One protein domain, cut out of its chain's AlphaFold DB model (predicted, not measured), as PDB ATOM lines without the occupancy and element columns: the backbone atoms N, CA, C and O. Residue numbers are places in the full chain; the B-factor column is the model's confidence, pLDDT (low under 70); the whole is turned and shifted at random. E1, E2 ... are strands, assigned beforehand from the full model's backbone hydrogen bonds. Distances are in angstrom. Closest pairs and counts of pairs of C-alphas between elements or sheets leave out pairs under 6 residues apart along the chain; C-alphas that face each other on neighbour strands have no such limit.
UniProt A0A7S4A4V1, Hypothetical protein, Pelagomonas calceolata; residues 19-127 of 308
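AT A GLANCE: This is residues 19 to 127 of the 308 residues of the protein "Hypothetical protein" of Pelagomonas calceolata (UniProt A0A7S4A4V1). The domain is a small sandwich of two antiparallel sheets set face to face, their strands nearly aligned: a strongly twisted sheet of four strands, E1 to E4, covers a smaller sheet of three, E5 to E7. Along one side edge strands E1 and E5 run beside each other, while the side with E4 and E7 is more open; the links E1 to E2, with Ala 32, and E6 to E7, with Ala 103, reach out to opposite ends of the outline, and residues 114 to 127 trail off without a named element. The printed part has 109 residues, no named helix and seven named strands, E1 to E7 along the chain; the sheet orders are E1 - E2 - E3 - E4 and E5 - E6 - E7, both antiparallel. The class is all strand, although named strands hold only 44 of the 109 residues. The whole is compact, with a radius of gyration of the C-alphas of 13.8 A and spans of 42 by 30 by 20 A.

HOW THE PARTS SIT: The largest sheet has inner strands E2, residues 38 to 45, and E3, residues 54 to 62, and edge strands E1, residues 21 to 26, and E4, residues 74 to 78. These four form a meander, each strand the antiparallel neighbour of the one before. E2 and E3 are a hairpin at 158 degrees between directions, with N 42 and O 57 at 2.8 A and N 57 and O 42 at 2.8 A, within hydrogen-bond range. E1 and E2 are a hairpin at 162 degrees, with N 23 and O 41 within hydrogen-bond range at 2.8 A. E3 and E4 are a hairpin at 157 degrees, with N 58 and O 74 within range at 2.8 A. From edge to edge the strands' lines turn by 50 degrees. The second sheet is a meander too, made of E5, residues 85 to 90, E6, residues 94 to 99, and E7, residues 110 to 113. E5 and E6 are a hairpin at 166 degrees, with N 87 and O 97 within hydrogen-bond range at 2.8 A. E6 and E7 are a hairpin at 157 degrees, with N 96 and O 111 within range at 3.0 A. The two sheets form a sandwich, two sheets face to face, with 24 pairs of C-alphas within 10 A. The parts that face each other are 9.5 A centre to centre, their best planes 8 degrees apart, and the strands of the one stand at 12 degrees to those of the other. The closest C-alphas of E1 and E5, those of Leu 25 and Ser 90, are 6.3 A apart. E4 and E7 are only just apart, their closest C-alphas at 8.5 A.

IN THESE COORDINATES: E3, nine residues, is the longest strand by residues; its C-alphas 54 and 62 are 22.5 A apart, and C-alpha 54 is at (163.039, 84.507, 137.159). E2 spans 22.6 A from C-alpha 38 to C-alpha 45, E1 16.8 A and E4 11.3 A. E1 begins at C-alpha 21, (169.405, 85.326, 127.851). E5 spans 17.2 A, E6 17.1 A and E7 9.9 A; E7 ends at C-alpha 113, (173.460, 100.597, 138.692).

THE WHOLE: The two C-alphas farthest apart, those of Ala 32 and Ala 103, are 42.2 A apart. The printed part has no cut. The links E1 to E2 and E3 to E4, 11 residues each, are long; the link E5 to E6 is tight. The chain changes sheets at the short link E4 to E5. Mean pLDDT of the printed part is 70.6, and 41 residues are under 70, among them residues 46 to 52 and 99 to 127; the mean for E7 is 55.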
ATOM      1  N   SER A  19     169.082  79.708 131.549       53.88
ATOM      2  CA  SER A  19     169.953  80.787 131.081       53.88
ATOM      3  C   SER A  19     169.853  80.992 129.569       53.88
ATOM      4  O   SER A  19     170.801  80.811 128.810       53.88
ATOM      5  N   ARG A  20     168.675  81.393 129.091       63.12
ATOM      6  CA  ARG A  20     168.427  81.657 127.662       63.12
ATOM      7  C   ARG A  20     168.902  83.029 127.206       63.12
ATOM      8  O   ARG A  20     169.009  83.282 126.006       63.12
ATOM      9  N   TYR A  21     169.152  83.929 128.150       74.94
ATOM     10  CA  TYR A  21     169.405  85.326 127.851       74.94
ATOM     11  C   TYR A  21     170.637  85.789 128.598       74.94
ATOM     12  O   TYR A  21     170.683  85.761 129.825       74.94
ATOM     13  N   ALA A  22     171.620  86.224 127.820       82.19
ATOM     14  CA  ALA A  22     172.827  86.845 128.312       82.19
ATOM     15  C   ALA A  22     173.032  88.192 127.613       82.19
ATOM     16  O   ALA A  22     172.813  88.320 126.400       82.19
ATOM     17  N   SER A  23     173.462  89.186 128.375       84.31
ATOM     18  CA  SER A  23     174.010  90.446 127.881       84.31
ATOM     19  C   SER A  23     175.444  90.552 128.375       84.31
ATOM     20  O   SER A  23     175.690  90.364 129.562       84.31
ATOM     21  N   LEU A  24     176.374  90.866 127.480       85.94
ATOM     22  CA  LEU A  24     177.732  91.228 127.861       85.94
ATOM     23  C   LEU A  24     177.836  92.749 127.850       85.94
ATOM     24  O   LEU A  24     177.573  93.376 126.825       85.94
ATOM     25  N   LEU A  25     178.190  93.327 128.988       86.00
ATOM     26  CA  LEU A  25     178.357  94.762 129.162       86.00
ATOM     27  C   LEU A  25     179.820  95.059 129.446       86.00
ATOM     28  O   LEU A  25     180.446  94.358 130.234       86.00
ATOM     29  N   ARG A  26     180.353  96.118 128.842       85.75
ATOM     30  CA  ARG A  26     181.595  96.732 129.309       85.75
ATOM     31  C   ARG A  26     181.229  97.816 130.308       85.75
ATOM     32  O   ARG A  26     180.335  98.611 130.018       85.75
ATOM     33  N   VAL A  27     181.883  97.842 131.460       82.44
ATOM     34  CA  VAL A  27     181.622  98.867 132.472       82.44
ATOM     35  C   VAL A  27     182.024 100.249 131.932       82.44
ATOM     36  O   VAL A  27     183.068 100.351 131.277       82.44
ATOM     37  N   PRO A  28     181.210 101.299 132.162       79.12
ATOM     38  CA  PRO A  28     181.542 102.669 131.789       79.12
ATOM     39  C   PRO A  28     182.897 103.137 132.325       79.12
ATOM     40  O   PRO A  28     183.301 102.784 133.433       79.12
ATOM     41  N   THR A  29     183.572 104.003 131.571       79.31
ATOM     42  CA  THR A  29     184.733 104.755 132.072       79.31
ATOM     43  C   THR A  29     184.318 105.682 133.217       79.31
ATOM     44  O   THR A  29     183.196 106.192 133.225       79.31
ATOM     45  N   GLY A  30     185.212 105.918 134.182       74.81
ATOM     46  CA  GLY A  30     184.927 106.741 135.370       74.81
ATOM     47  C   GLY A  30     184.316 105.976 136.551       74.81
ATOM     48  O   GLY A  30     184.165 106.530 137.638       74.81
ATOM     49  N   TRP A  31     184.023 104.686 136.385       75.50
ATOM     50  CA  TRP A  31     183.705 103.786 137.491       75.50
ATOM     51  C   TRP A  31     185.005 103.208 138.048       75.50
ATOM     52  O   TRP A  31     185.323 102.052 137.792       75.50
ATOM     53  N   ALA A  32     185.772 104.017 138.786       69.12
ATOM     54  CA  ALA A  32     187.170 103.731 139.144       69.12
ATOM     55  C   ALA A  32     187.426 102.323 139.727       69.12
ATOM     56  O   ALA A  32     188.481 101.743 139.498       69.12
ATOM     57  N   SER A  33     186.462 101.741 140.449       75.38
ATOM     58  CA  SER A  33     186.587 100.385 141.014       75.38
ATOM     59  C   SER A  33     186.389  99.232 140.020       75.38
ATOM     60  O   SER A  33     186.637  98.092 140.391       75.38
ATOM     61  N   PHE A  34     185.904  99.502 138.808       73.81
ATOM     62  CA  PHE A  34     185.459  98.494 137.833       73.81
ATOM     63  C   PHE A  34     185.788  98.877 136.384       73.81
ATOM     64  O   PHE A  34     185.268  98.284 135.436       73.81
ATOM     65  N   GLU A  35     186.589  99.921 136.191       78.81
ATOM     66  CA  GLU A  35     186.871 100.451 134.868       78.81
ATOM     67  C   GLU A  35     187.538  99.385 133.990       78.81
ATOM     68  O   GLU A  35     188.522  98.752 134.365       78.81
ATOM     69  N   GLY A  36     186.969  99.166 132.803       77.88
ATOM     70  CA  GLY A  36     187.458  98.162 131.861       77.88
ATOM     71  C   GLY A  36     186.977  96.730 132.119       77.88
ATOM     72  O   GLY A  36     187.216  95.874 131.262       77.88
ATOM     73  N   GLU A  37     186.254  96.465 133.211       84.69
ATOM     74  CA  GLU A  37     185.629  95.161 133.433       84.69
ATOM     75  C   GLU A  37     184.557  94.849 132.385       84.69
ATOM     76  O   GLU A  37     183.896  95.738 131.829       84.69
ATOM     77  N   HIS A  38     184.350  93.551 132.155       87.19
ATOM     78  CA  HIS A  38     183.167  93.054 131.473       87.19
ATOM     79  C   HIS A  38     182.257  92.353 132.471       87.19
ATOM     80  O   HIS A  38     182.702  91.569 133.312       87.19
ATOM     81  N   TRP A  39     180.966  92.628 132.364       87.31
ATOM     82  CA  TRP A  39     179.930  91.996 133.161       87.31
ATOM     83  C   TRP A  39     179.048  91.145 132.265       87.31
ATOM     84  O   TRP A  39     178.509  91.617 131.260       87.31
ATOM     85  N   LEU A  40     178.886  89.887 132.649       87.94
ATOM     86  CA  LEU A  40     177.956  88.965 132.027       87.94
ATOM     87  C   LEU A  40     176.656  88.992 132.828       87.94
ATOM     88  O   LEU A  40     176.615  88.590 133.986       87.94
ATOM     89  N   VAL A  41     175.581  89.461 132.208       86.25
ATOM     90  CA  VAL A  41     174.265  89.546 132.839       86.25
ATOM     91  C   VAL A  41     173.359  88.472 132.269       86.25
ATOM     92  O   VAL A  41     173.013  88.522 131.087       86.25
ATOM     93  N   VAL A  42     172.965  87.519 133.104       85.44
ATOM     94  CA  VAL A  42     172.208  86.328 132.719       85.44
ATOM     95  C   VAL A  42     170.834  86.352 133.363       85.44
ATOM     96  O   VAL A  42     170.703  86.560 134.568       85.44
ATOM     97  N   LYS A  43     169.792  86.099 132.577       84.19
ATOM     98  CA  LYS A  43     168.480  85.767 133.132       84.19
ATOM     99  C   LYS A  43     168.464  84.286 133.495       84.19
ATOM    100  O   LYS A  43     168.582  83.456 132.604       84.19
ATOM    101  N   ASN A  44     168.273  83.978 134.769       82.75
ATOM    102  CA  ASN A  44     168.071  82.625 135.277       82.75
ATOM    103  C   ASN A  44     166.576  82.386 135.579       82.75
ATOM    104  O   ASN A  44     165.887  83.301 136.037       82.75
ATOM    105  N   GLY A  45     166.072  81.173 135.343       73.00
ATOM    106  CA  GLY A  45     164.664  80.785 135.530       73.00
ATOM    107  C   GLY A  45     163.750  81.031 134.315       73.00
ATOM    108  O   GLY A  45     164.206  81.417 133.240       73.00
ATOM    109  N   SER A  46     162.436  80.822 134.477       64.06
ATOM    110  CA  SER A  46     161.357  80.967 133.459       64.06
ATOM    111  C   SER A  46     161.333  79.986 132.271       64.06
ATOM    112  O   SER A  46     160.689  80.256 131.255       64.06
ATOM    113  N   TRP A  47     162.013  78.842 132.371       58.19
ATOM    114  CA  TRP A  47     161.855  77.736 131.421       58.19
ATOM    115  C   TRP A  47     161.078  76.571 132.062       58.19
ATOM    116  O   TRP A  47     161.289  76.310 133.246       58.19
ATOM    117  N   PRO A  48     160.203  75.861 131.317       55.72
ATOM    118  CA  PRO A  48     159.724  76.166 129.961       55.72
ATOM    119  C   PRO A  48     158.703  77.306 129.899       55.72
ATOM    120  O   PRO A  48     158.391  77.777 128.807       55.72
ATOM    121  N   ALA A  49     158.200  77.763 131.044       57.38
ATOM    122  CA  ALA A  49     157.098  78.708 131.108       57.38
ATOM    123  C   ALA A  49     157.542  80.099 131.590       57.38
ATOM    124  O   ALA A  49     158.172  80.258 132.639       57.38
ATOM    125  N   ALA A  50     157.140  81.125 130.831       58.56
ATOM    126  CA  ALA A  50     157.432  82.537 131.089       58.56
ATOM    127  C   ALA A  50     156.900  83.063 132.439       58.56
ATOM    128  O   ALA A  50     157.307  84.138 132.869       58.56
ATOM    129  N   ASN A  51     156.016  82.303 133.092       62.88
ATOM    130  CA  ASN A  51     155.362  82.629 134.357       62.88
ATOM    131  C   ASN A  51     156.137  82.167 135.604       62.88
ATOM    132  O   ASN A  51     155.723  82.475 136.721       62.88
ATOM    133  N   GLY A  52     157.225  81.411 135.437       69.62
ATOM    134  CA  GLY A  52     158.040  80.937 136.553       69.62
ATOM    135  C   GLY A  52     158.881  82.047 137.183       69.62
ATOM    136  O   GLY A  52     159.189  83.051 136.540       69.62
ATOM    137  N   ALA A  53     159.308  81.845 138.433       79.56
ATOM    138  CA  ALA A  53     160.258  82.739 139.087       79.56
ATOM    139  C   ALA A  53     161.510  82.907 138.210       79.56
ATOM    140  O   ALA A  53     162.166  81.930 137.841       79.56
ATOM    141  N   ALA A  54     161.824  84.154 137.869       81.62
ATOM    142  CA  ALA A  54     163.039  84.507 137.159       81.62
ATOM    143  C   ALA A  54     163.845  85.519 137.961       81.62
ATOM    144  O   ALA A  54     163.314  86.300 138.759       81.62
ATOM    145  N   SER A  55     165.147  85.493 137.723       82.75
ATOM    146  CA  SER A  55     166.099  86.431 138.287       82.75
ATOM    147  C   SER A  55     167.077  86.905 137.229       82.75
ATOM    148  O   SER A  55     167.465  86.133 136.357       82.75
ATOM    149  N   LEU A  56     167.515  88.151 137.337       82.44
ATOM    150  CA  LEU A  56     168.639  88.667 136.574       82.44
ATOM    151  C   LEU A  56     169.877  88.599 137.465       82.44
ATOM    152  O   LEU A  56     169.858  89.119 138.580       82.44
ATOM    153  N   VAL A  57     170.918  87.932 136.986       85.00
ATOM    154  CA  VAL A  57     172.157  87.661 137.715       85.00
ATOM    155  C   VAL A  57     173.313  88.333 136.986       85.00
ATOM    156  O   VAL A  57     173.445  88.174 135.775       85.00
ATOM    157  N   VAL A  58     174.148  89.080 137.700       85.44
ATOM    158  CA  VAL A  58     175.336  89.741 137.147       85.44
ATOM    159  C   VAL A  58     176.584  89.013 137.622       85.44
ATOM    160  O   VAL A  58     176.906  89.021 138.807       85.44
ATOM    161  N   PHE A  59     177.316  88.431 136.680       87.06
ATOM    162  CA  PHE A  59     178.659  87.904 136.879       87.06
ATOM    163  C   PHE A  59     179.664  88.995 136.496       87.06
ATOM    164  O   PHE A  59     179.671  89.473 135.360       87.06
ATOM    165  N   ARG A  60     180.480  89.428 137.459       86.12
ATOM    166  CA  ARG A  60     181.440  90.537 137.305       86.12
ATOM    167  C   ARG A  60     182.865  90.025 137.108       86.12
ATOM    168  O   ARG A  60     183.110  88.823 137.222       86.12
ATOM    169  N   GLY A  61     183.797  90.938 136.825       83.12
ATOM    170  CA  GLY A  61     185.219  90.616 136.667       83.12
ATOM    171  C   GLY A  61     185.542  89.731 135.459       83.12
ATOM    172  O   GLY A  61     186.652  89.221 135.359       83.12
ATOM    173  N   CYS A  62     184.599  89.539 134.532       83.19
ATOM    174  CA  CYS A  62     184.852  88.735 133.348       83.19
ATOM    175  C   CYS A  62     185.908  89.415 132.465       83.19
ATOM    176  O   CYS A  62     185.883  90.630 132.245       83.19
ATOM    177  N   ASP A  63     186.799  88.613 131.891       80.19
ATOM    178  CA  ASP A  63     187.601  89.045 130.751       80.19
ATOM    179  C   ASP A  63     186.769  89.002 129.453       80.19
ATOM    180  O   ASP A  63     185.640  88.504 129.412       80.19
ATOM    181  N   ALA A  64     187.341  89.496 128.352       73.56
ATOM    182  CA  ALA A  64     186.682  89.498 127.043       73.56
ATOM    183  C   ALA A  64     186.378  88.088 126.486       73.56
ATOM    184  O   ALA A  64     185.651  87.962 125.500       73.56
ATOM    185  N   ARG A  65     186.948  87.030 127.079       79.06
ATOM    186  CA  ARG A  65     186.714  85.620 126.730       79.06
ATOM    187  C   ARG A  65     185.745  84.932 127.696       79.06
ATOM    188  O   ARG A  65     185.460  83.754 127.499       79.06
ATOM    189  N   LEU A  66     185.229  85.658 128.691       77.12
ATOM    190  CA  LEU A  66     184.377  85.156 129.769       77.12
ATOM    191  C   LEU A  66     185.032  84.045 130.604       77.12
ATOM    192  O   LEU A  66     184.330  83.230 131.195       77.12
ATOM    193  N   THR A  67     186.367  83.985 130.654       78.56
ATOM    194  CA  THR A  67     187.080  82.916 131.372       78.56
ATOM    195  C   THR A  67     187.301  83.212 132.853       78.56
ATOM    196  O   THR A  67     187.325  82.279 133.648       78.56
ATOM    197  N   ASN A  68     187.373  84.488 133.237       81.69
ATOM    198  CA  ASN A  68     187.680  84.917 134.610       81.69
ATOM    199  C   ASN A  68     186.490  85.546 135.360       81.69
ATOM    200  O   ASN A  68     186.673  86.407 136.212       81.69
ATOM    201  N   CYS A  69     185.257  85.152 135.040       81.12
ATOM    202  CA  CYS A  69     184.082  85.669 135.746       81.12
ATOM    203  C   CYS A  69     184.061  85.224 137.221       81.12
ATOM    204  O   CYS A  69     184.342  84.064 137.525       81.12
ATOM    205  N   ILE A  70     183.635  86.108 138.129       81.25
ATOM    206  CA  ILE A  70     183.335  85.734 139.520       81.25
ATOM    207  C   ILE A  70     182.240  84.662 139.513       81.25
ATOM    208  O   ILE A  70     181.160  84.881 138.970       81.25
ATOM    209  N   HIS A  71     182.514  83.509 140.130       73.75
ATOM    210  CA  HIS A  71     181.632  82.336 140.076       73.75
ATOM    211  C   HIS A  71     180.266  82.551 140.744       73.75
ATOM    212  O   HIS A  71     179.270  81.979 140.304       73.75
ATOM    213  N   ASN A  72     180.204  83.404 141.769       81.81
ATOM    214  CA  ASN A  72     178.964  83.746 142.458       81.81
ATOM    215  C   ASN A  72     178.428  85.066 141.904       81.81
ATOM    216  O   ASN A  72     178.844  86.140 142.333       81.81
ATOM    217  N   GLY A  73     177.538  84.978 140.917       82.44
ATOM    218  CA  GLY A  73     176.876  86.154 140.365       82.44
ATOM    219  C   GLY A  73     175.912  86.799 141.366       82.44
ATOM    220  O   GLY A  73     175.272  86.117 142.169       82.44
ATOM    221  N   ASP A  74     175.769  88.119 141.290       83.56
ATOM    222  CA  ASP A  74     174.843  88.870 142.133       83.56
ATOM    223  C   ASP A  74     173.441  88.858 141.526       83.56
ATOM    224  O   ASP A  74     173.255  89.244 140.370       83.56
ATOM    225  N   VAL A  75     172.430  88.472 142.304       82.38
ATOM    226  CA  VAL A  75     171.032  88.616 141.881       82.38
ATOM    227  C   VAL A  75     170.655  90.091 141.948       82.38
ATOM    228  O   VAL A  75     170.423  90.636 143.024       82.38
ATOM    229  N   VAL A  76     170.572  90.729 140.785       76.25
ATOM    230  CA  VAL A  76     170.246  92.154 140.662       76.25
ATOM    231  C   VAL A  76     168.771  92.400 140.428       76.25
ATOM    232  O   VAL A  76     168.321  93.512 140.657       76.25
ATOM    233  N   ALA A  77     168.021  91.387 139.983       77.25
ATOM    234  CA  ALA A  77     166.574  91.474 139.882       77.25
ATOM    235  C   ALA A  77     165.864  90.145 140.086       77.25
ATOM    236  O   ALA A  77     166.424  89.088 139.803       77.25
ATOM    237  N   ARG A  78     164.613  90.212 140.549       79.00
ATOM    238  CA  ARG A  78     163.677  89.086 140.638       79.00
ATOM    239  C   ARG A  78     162.320  89.522 140.102       79.00
ATOM    240  O   ARG A  78     161.903  90.651 140.332       79.00
ATOM    241  N   GLY A  79     161.647  88.626 139.402       74.25
ATOM    242  CA  GLY A  79     160.325  88.872 138.840       74.25
ATOM    243  C   GLY A  79     160.067  87.896 137.708       74.25
ATOM    244  O   GLY A  79     160.929  87.717 136.853       74.25
ATOM    245  N   ALA A  80     158.914  87.232 137.728       69.25
ATOM    246  CA  ALA A  80     158.563  86.248 136.708       69.25
ATOM    247  C   ALA A  80     158.399  86.927 135.339       69.25
ATOM    248  O   ALA A  80     159.229  86.783 134.439       69.25
ATOM    249  N   TRP A  81     157.359  87.749 135.228       67.56
ATOM    250  CA  TRP A  81     156.953  88.389 133.981       67.56
ATOM    251  C   TRP A  81     157.791  89.612 133.644       67.56
ATOM    252  O   TRP A  81     158.109  89.847 132.481       67.56
ATOM    253  N   GLN A  82     158.207  90.364 134.661       70.06
ATOM    254  CA  GLN A  82     158.875  91.643 134.463       70.06
ATOM    255  C   GLN A  82     160.254  91.481 133.825       70.06
ATOM    256  O   GLN A  82     160.715  92.394 133.155       70.06
ATOM    257  N   LEU A  83     160.914  90.331 134.005       75.12
ATOM    258  CA  LEU A  83     162.241  90.052 133.447       75.12
ATOM    259  C   LEU A  83     162.189  89.322 132.102       75.12
ATOM    260  O   LEU A  83     163.233  88.910 131.590       75.12
ATOM    261  N   HIS A  84     160.999  89.113 131.530       73.56
ATOM    262  CA  HIS A  84     160.875  88.383 130.272       73.56
ATOM    263  C   HIS A  84     161.517  89.140 129.109       73.56
ATOM    264  O   HIS A  84     162.279  88.554 128.337       73.56
ATOM    265  N   ASN A  85     161.291  90.450 129.057       76.00
ATOM    266  CA  ASN A  85     161.831  91.319 128.025       76.00
ATOM    267  C   ASN A  85     162.767  92.321 128.678       76.00
ATOM    268  O   ASN A  85     162.318  93.391 129.059       76.00
ATOM    269  N   TYR A  86     164.045  91.983 128.850       80.94
ATOM    270  CA  TYR A  86     165.029  92.946 129.342       80.94
ATOM    271  C   TYR A  86     166.017  93.349 128.245       80.94
ATOM    272  O   TYR A  86     166.458  92.526 127.439       80.94
ATOM    273  N   ALA A  87     166.397  94.619 128.261       84.56
ATOM    274  CA  ALA A  87     167.528  95.170 127.537       84.56
ATOM    275  C   ALA A  87     168.405  95.942 128.511       84.56
ATOM    276  O   ALA A  87     167.892  96.538 129.453       84.56
ATOM    277  N   LEU A  88     169.711  95.950 128.267       85.25
ATOM    278  CA  LEU A  88     170.679  96.709 129.050       85.25
ATOM    279  C   LEU A  88     171.516  97.551 128.096       85.25
ATOM    280  O   LEU A  88     171.851  97.091 127.005       85.25
ATOM    281  N   LEU A  89     171.869  98.750 128.531       85.50
ATOM    282  CA  LEU A  89     172.771  99.656 127.847       85.50
ATOM    283  C   LEU A  89     173.806 100.163 128.846       85.50
ATOM    284  O   LEU A  89     173.464 100.552 129.962       85.50
ATOM    285  N   SER A  90     175.067 100.144 128.431       84.25
ATOM    286  CA  SER A  90     176.179 100.702 129.191       84.25
ATOM    287  C   SER A  90     176.680 101.953 128.475       84.25
ATOM    288  O   SER A  90     177.197 101.859 127.361       84.25
ATOM    289  N   GLU A  91     176.465 103.116 129.085       81.44
ATOM    290  CA  GLU A  91     176.944 104.421 128.605       81.44
ATOM    291  C   GLU A  91     177.807 105.070 129.694       81.44
ATOM    292  O   GLU A  91     178.875 104.557 129.984       81.44
ATOM    293  N   ASN A  92     177.339 106.148 130.334       72.56
ATOM    294  CA  ASN A  92     177.937 106.718 131.554       72.56
ATOM    295  C   ASN A  92     177.420 106.015 132.825       72.56
ATOM    296  O   ASN A  92     177.955 106.166 133.921       72.56
ATOM    297  N   ALA A  93     176.339 105.259 132.670       72.38
ATOM    298  CA  ALA A  93     175.758 104.380 133.663       72.38
ATOM    299  C   ALA A  93     175.267 103.121 132.949       72.38
ATOM    300  O   ALA A  93     175.024 103.141 131.737       72.38
ATOM    301  N   ILE A  94     175.080 102.047 133.711       73.31
ATOM    302  CA  ILE A  94     174.360 100.879 133.220       73.31
ATOM    303  C   ILE A  94     172.895 101.081 133.547       73.31
ATOM    304  O   ILE A  94     172.522 101.217 134.718       73.31
ATOM    305  N   TRP A  95     172.075 101.092 132.505       73.69
ATOM    306  CA  TRP A  95     170.639 101.123 132.659       73.69
ATOM    307  C   TRP A  95     169.951 100.080 131.797       73.69
ATOM    308  O   TRP A  95     170.505  99.595 130.813       73.69
ATOM    309  N   GLY A  96     168.745  99.695 132.195       71.94
ATOM    310  CA  GLY A  96     167.970  98.697 131.479       71.94
ATOM    311  C   GLY A  96     166.521  99.080 131.315       71.94
ATOM    312  O   GLY A  96     166.021  99.915 132.053       71.94
ATOM    313  N   VAL A  97     165.856  98.445 130.362       72.38
ATOM    314  CA  VAL A  97     164.398  98.445 130.244       72.38
ATOM    315  C   VAL A  97     163.965  97.014 130.427       72.38
ATOM    316  O   VAL A  97     164.499  96.135 129.751       72.38
ATOM    317  N   THR A  98     163.014  96.784 131.320       70.56
ATOM    318  CA  THR A  98     162.282  95.525 131.358       70.56
ATOM    319  C   THR A  98     160.834  95.733 130.918       70.56
ATOM    320  O   THR A  98     160.359  96.866 130.908       70.56
ATOM    321  N   GLY A  99     160.140  94.679 130.506       62.97
ATOM    322  CA  GLY A  99     158.749  94.755 130.070       62.97
ATOM    323  C   GLY A  99     158.000  93.473 130.385       62.97
ATOM    324  O   GLY A  99     158.571  92.385 130.270       62.97
ATOM    325  N   GLU A 100     156.727  93.601 130.747       63.25
ATOM    326  CA  GLU A 100     155.816  92.460 130.831       63.25
ATOM    327  C   GLU A 100     155.284  92.044 129.454       63.25
ATOM    328  O   GLU A 100     155.131  92.856 128.545       63.25
ATOM    329  N   THR A 101     154.985  90.752 129.315       55.78
ATOM    330  CA  THR A 101     154.380  90.133 128.123       55.78
ATOM    331  C   THR A 101     152.861  90.000 128.231       55.78
ATOM    332  O   THR A 101     152.283  89.182 127.524       55.78
ATOM    333  N   SER A 102     152.192  90.676 129.170       54.72
ATOM    334  CA  SER A 102     150.755  90.471 129.390       54.72
ATOM    335  C   SER A 102     149.973  91.778 129.384       54.72
ATOM    336  O   SER A 102     150.410  92.768 129.966       54.72
ATOM    337  N   ALA A 103     148.773  91.725 128.792       48.06
ATOM    338  CA  ALA A 103     147.789  92.810 128.715       48.06
ATOM    339  C   ALA A 103     147.402  93.422 130.079       48.06
ATOM    340  O   ALA A 103     146.752  94.462 130.134       48.06
ATOM    341  N   LYS A 104     147.751  92.766 131.193       51.00
ATOM    342  CA  LYS A 104     147.213  93.080 132.520       51.00
ATOM    343  C   LYS A 104     148.105  93.986 133.368       51.00
ATOM    344  O   LYS A 104     147.567  94.629 134.266       51.00
ATOM    345  N   HIS A 105     149.412  94.093 133.097       52.66
ATOM    346  CA  HIS A 105     150.287  94.971 133.888       52.66
ATOM    347  C   HIS A 105     151.356  95.675 133.027       52.66
ATOM    348  O   HIS A 105     152.355  95.070 132.633       52.66
ATOM    349  N   PRO A 106     151.198  96.978 132.730       48.91
ATOM    350  CA  PRO A 106     152.235  97.753 132.064       48.91
ATOM    351  C   PRO A 106     153.348  98.061 133.072       48.91
ATOM    352  O   PRO A 106     153.236  98.985 133.869       48.91
ATOM    353  N   ALA A 107     154.434  97.294 133.053       45.72
ATOM    354  CA  ALA A 107     155.618  97.619 133.842       45.72
ATOM    355  C   ALA A 107     156.809  97.853 132.920       45.72
ATOM    356  O   ALA A 107     157.191  96.978 132.148       45.72
ATOM    357  N   THR A 108     157.425  99.028 133.038       53.56
ATOM    358  CA  THR A 108     158.818  99.216 132.647       53.56
ATOM    359  C   THR A 108     159.632  99.384 133.912       53.56
ATOM    360  O   THR A 108     159.554 100.418 134.572       53.56
ATOM    361  N   LEU A 109     160.406  98.361 134.274       49.72
ATOM    362  CA  LEU A 109     161.429  98.532 135.297       49.72
ATOM    363  C   LEU A 109     162.651  99.123 134.612       49.72
ATOM    364  O   LEU A 109     163.201  98.525 133.683       49.72
ATOM    365  N   THR A 110     163.080 100.293 135.075       54.25
ATOM    366  CA  THR A 110     164.414 100.775 134.737       54.25
ATOM    367  C   THR A 110     165.376 100.260 135.787       54.25
ATOM    368  O   THR A 110     165.267 100.605 136.963       54.25
ATOM    369  N   LEU A 111     166.310  99.415 135.364       54.22
ATOM    370  CA  LEU A 111     167.458  99.047 136.187       54.22
ATOM    371  C   LEU A 111     168.453 100.196 136.093       54.22
ATOM    372  O   LEU A 111     168.711 100.652 134.986       54.22
ATOM    373  N   ARG A 112     169.002 100.677 137.209       55.38
ATOM    374  CA  ARG A 112     170.123 101.624 137.203       55.38
ATOM    375  C   ARG A 112     171.135 101.176 138.243       55.38
ATOM    376  O   ARG A 112     170.819 101.132 139.426       55.38
ATOM    377  N   ALA A 113     172.336 100.832 137.795       57.31
ATOM    378  CA  ALA A 113     173.460 100.597 138.692       57.31
ATOM    379  C   ALA A 113     174.209 101.923 138.885       57.31
ATOM    380  O   ALA A 113     174.436 102.639 137.905       57.31
ATOM    381  N   HIS A 114     174.587 102.241 140.125       51.75
ATOM    382  CA  HIS A 114     175.307 103.470 140.466       51.75
ATOM    383  C   HIS A 114     176.727 103.213 141.004       51.75
ATOM    384  O   HIS A 114     177.647 103.846 140.499       51.75
ATOM    385  N   THR A 115     176.938 102.289 141.957       53.88
ATOM    386  CA  THR A 115     178.272 101.988 142.541       53.88
ATOM    387  C   THR A 115     178.375 100.577 143.164       53.88
ATOM    388  O   THR A 115     177.407  99.812 143.178       53.88
ATOM    389  N   ARG A 116     179.572 100.221 143.680       46.91
ATOM    390  CA  ARG A 116     179.871  98.978 144.430       46.91
ATOM    391  C   ARG A 116     179.132  98.905 145.764       46.91
ATOM    392  O   ARG A 116     178.697  97.817 146.138       46.91
ATOM    393  N   GLU A 117     179.037 100.026 146.479       52.41
ATOM    394  CA  GLU A 117     178.376 100.087 147.786       52.41
ATOM    395  C   GLU A 117     176.850 100.092 147.662       52.41
ATOM    396  O   GLU A 117     176.156  99.576 148.545       52.41
ATOM    397  N   ASP A 118     176.322 100.581 146.537       50.00
ATOM    398  CA  ASP A 118     174.902 100.522 146.231       50.00
ATOM    399  C   ASP A 118     174.503  99.089 145.859       50.00
ATOM    400  O   ASP A 118     174.278  98.736 144.703       50.00
ATOM    401  N   LYS A 119     174.294  98.249 146.880       46.84
ATOM    402  CA  LYS A 119     173.568  96.962 146.782       46.84
ATOM    403  C   LYS A 119     172.151  97.111 146.195       46.84
ATOM    404  O   LYS A 119     171.441  96.126 146.017       46.84
ATOM    405  N   LYS A 120     171.721  98.335 145.885       51.53
ATOM    406  CA  LYS A 120     170.431  98.686 145.308       51.53
ATOM    407  C   LYS A 120     170.515  98.704 143.778       51.53
ATOM    408  O   LYS A 120     170.357  99.740 143.148       51.53
ATOM    409  N   TRP A 121     170.709  97.538 143.167       49.91
ATOM    410  CA  TRP A 121     170.700  97.359 141.700       49.91
ATOM    411  C   TRP A 121     169.299  97.405 141.064       49.91
ATOM    412  O   TRP A 121     169.096  97.102 139.891       49.91
ATOM    413  N   LEU A 122     168.327  97.824 141.860       51.69
ATOM    414  CA  LEU A 122     166.913  97.879 141.562       51.69
ATOM    415  C   LEU A 122     166.315  98.948 142.472       51.69
ATOM    416  O   LEU A 122     165.594  98.665 143.425       51.69
ATOM    417  N   GLN A 123     166.649 100.206 142.234       44.47
ATOM    418  CA  GLN A 123     165.662 101.227 142.547       44.47
ATOM    419  C   GLN A 123     164.874 101.437 141.275       44.47
ATOM    420  O   GLN A 123     165.478 101.590 140.218       44.47
ATOM    421  N   HIS A 124     163.546 101.365 141.391       46.94
ATOM    422  CA  HIS A 124     162.592 101.789 140.378       46.94
ATOM    423  C   HIS A 124     163.031 103.153 139.838       46.94
ATOM    424  O   HIS A 124     162.684 104.192 140.391       46.94
ATOM    425  N   ALA A 125     163.866 103.161 138.803       46.69
ATOM    426  CA  ALA A 125     164.221 104.392 138.145       46.69
ATOM    427  C   ALA A 125     163.046 104.717 137.224       46.69
ATOM    428  O   ALA A 125     162.571 103.872 136.462       46.69
ATOM    429  N   TYR A 126     162.549 105.944 137.329       51.97
ATOM    430  CA  TYR A 126     161.521 106.491 136.453       51.97
ATOM    431  C   TYR A 126     162.147 106.787 135.082       51.97
ATOM    432  O   TYR A 126     162.352 107.934 134.696       51.97
ATOM    433  N   GLY A 127     162.578 105.740 134.382       59.94
ATOM    434  CA  GLY A 127     162.919 105.818 132.971       59.94
ATOM    435  C   GLY A 127     161.651 105.760 132.121       59.94
ATOM    436  O   GLY A 127     160.596 105.337 132.601       59.94
TER     437      GLY A 127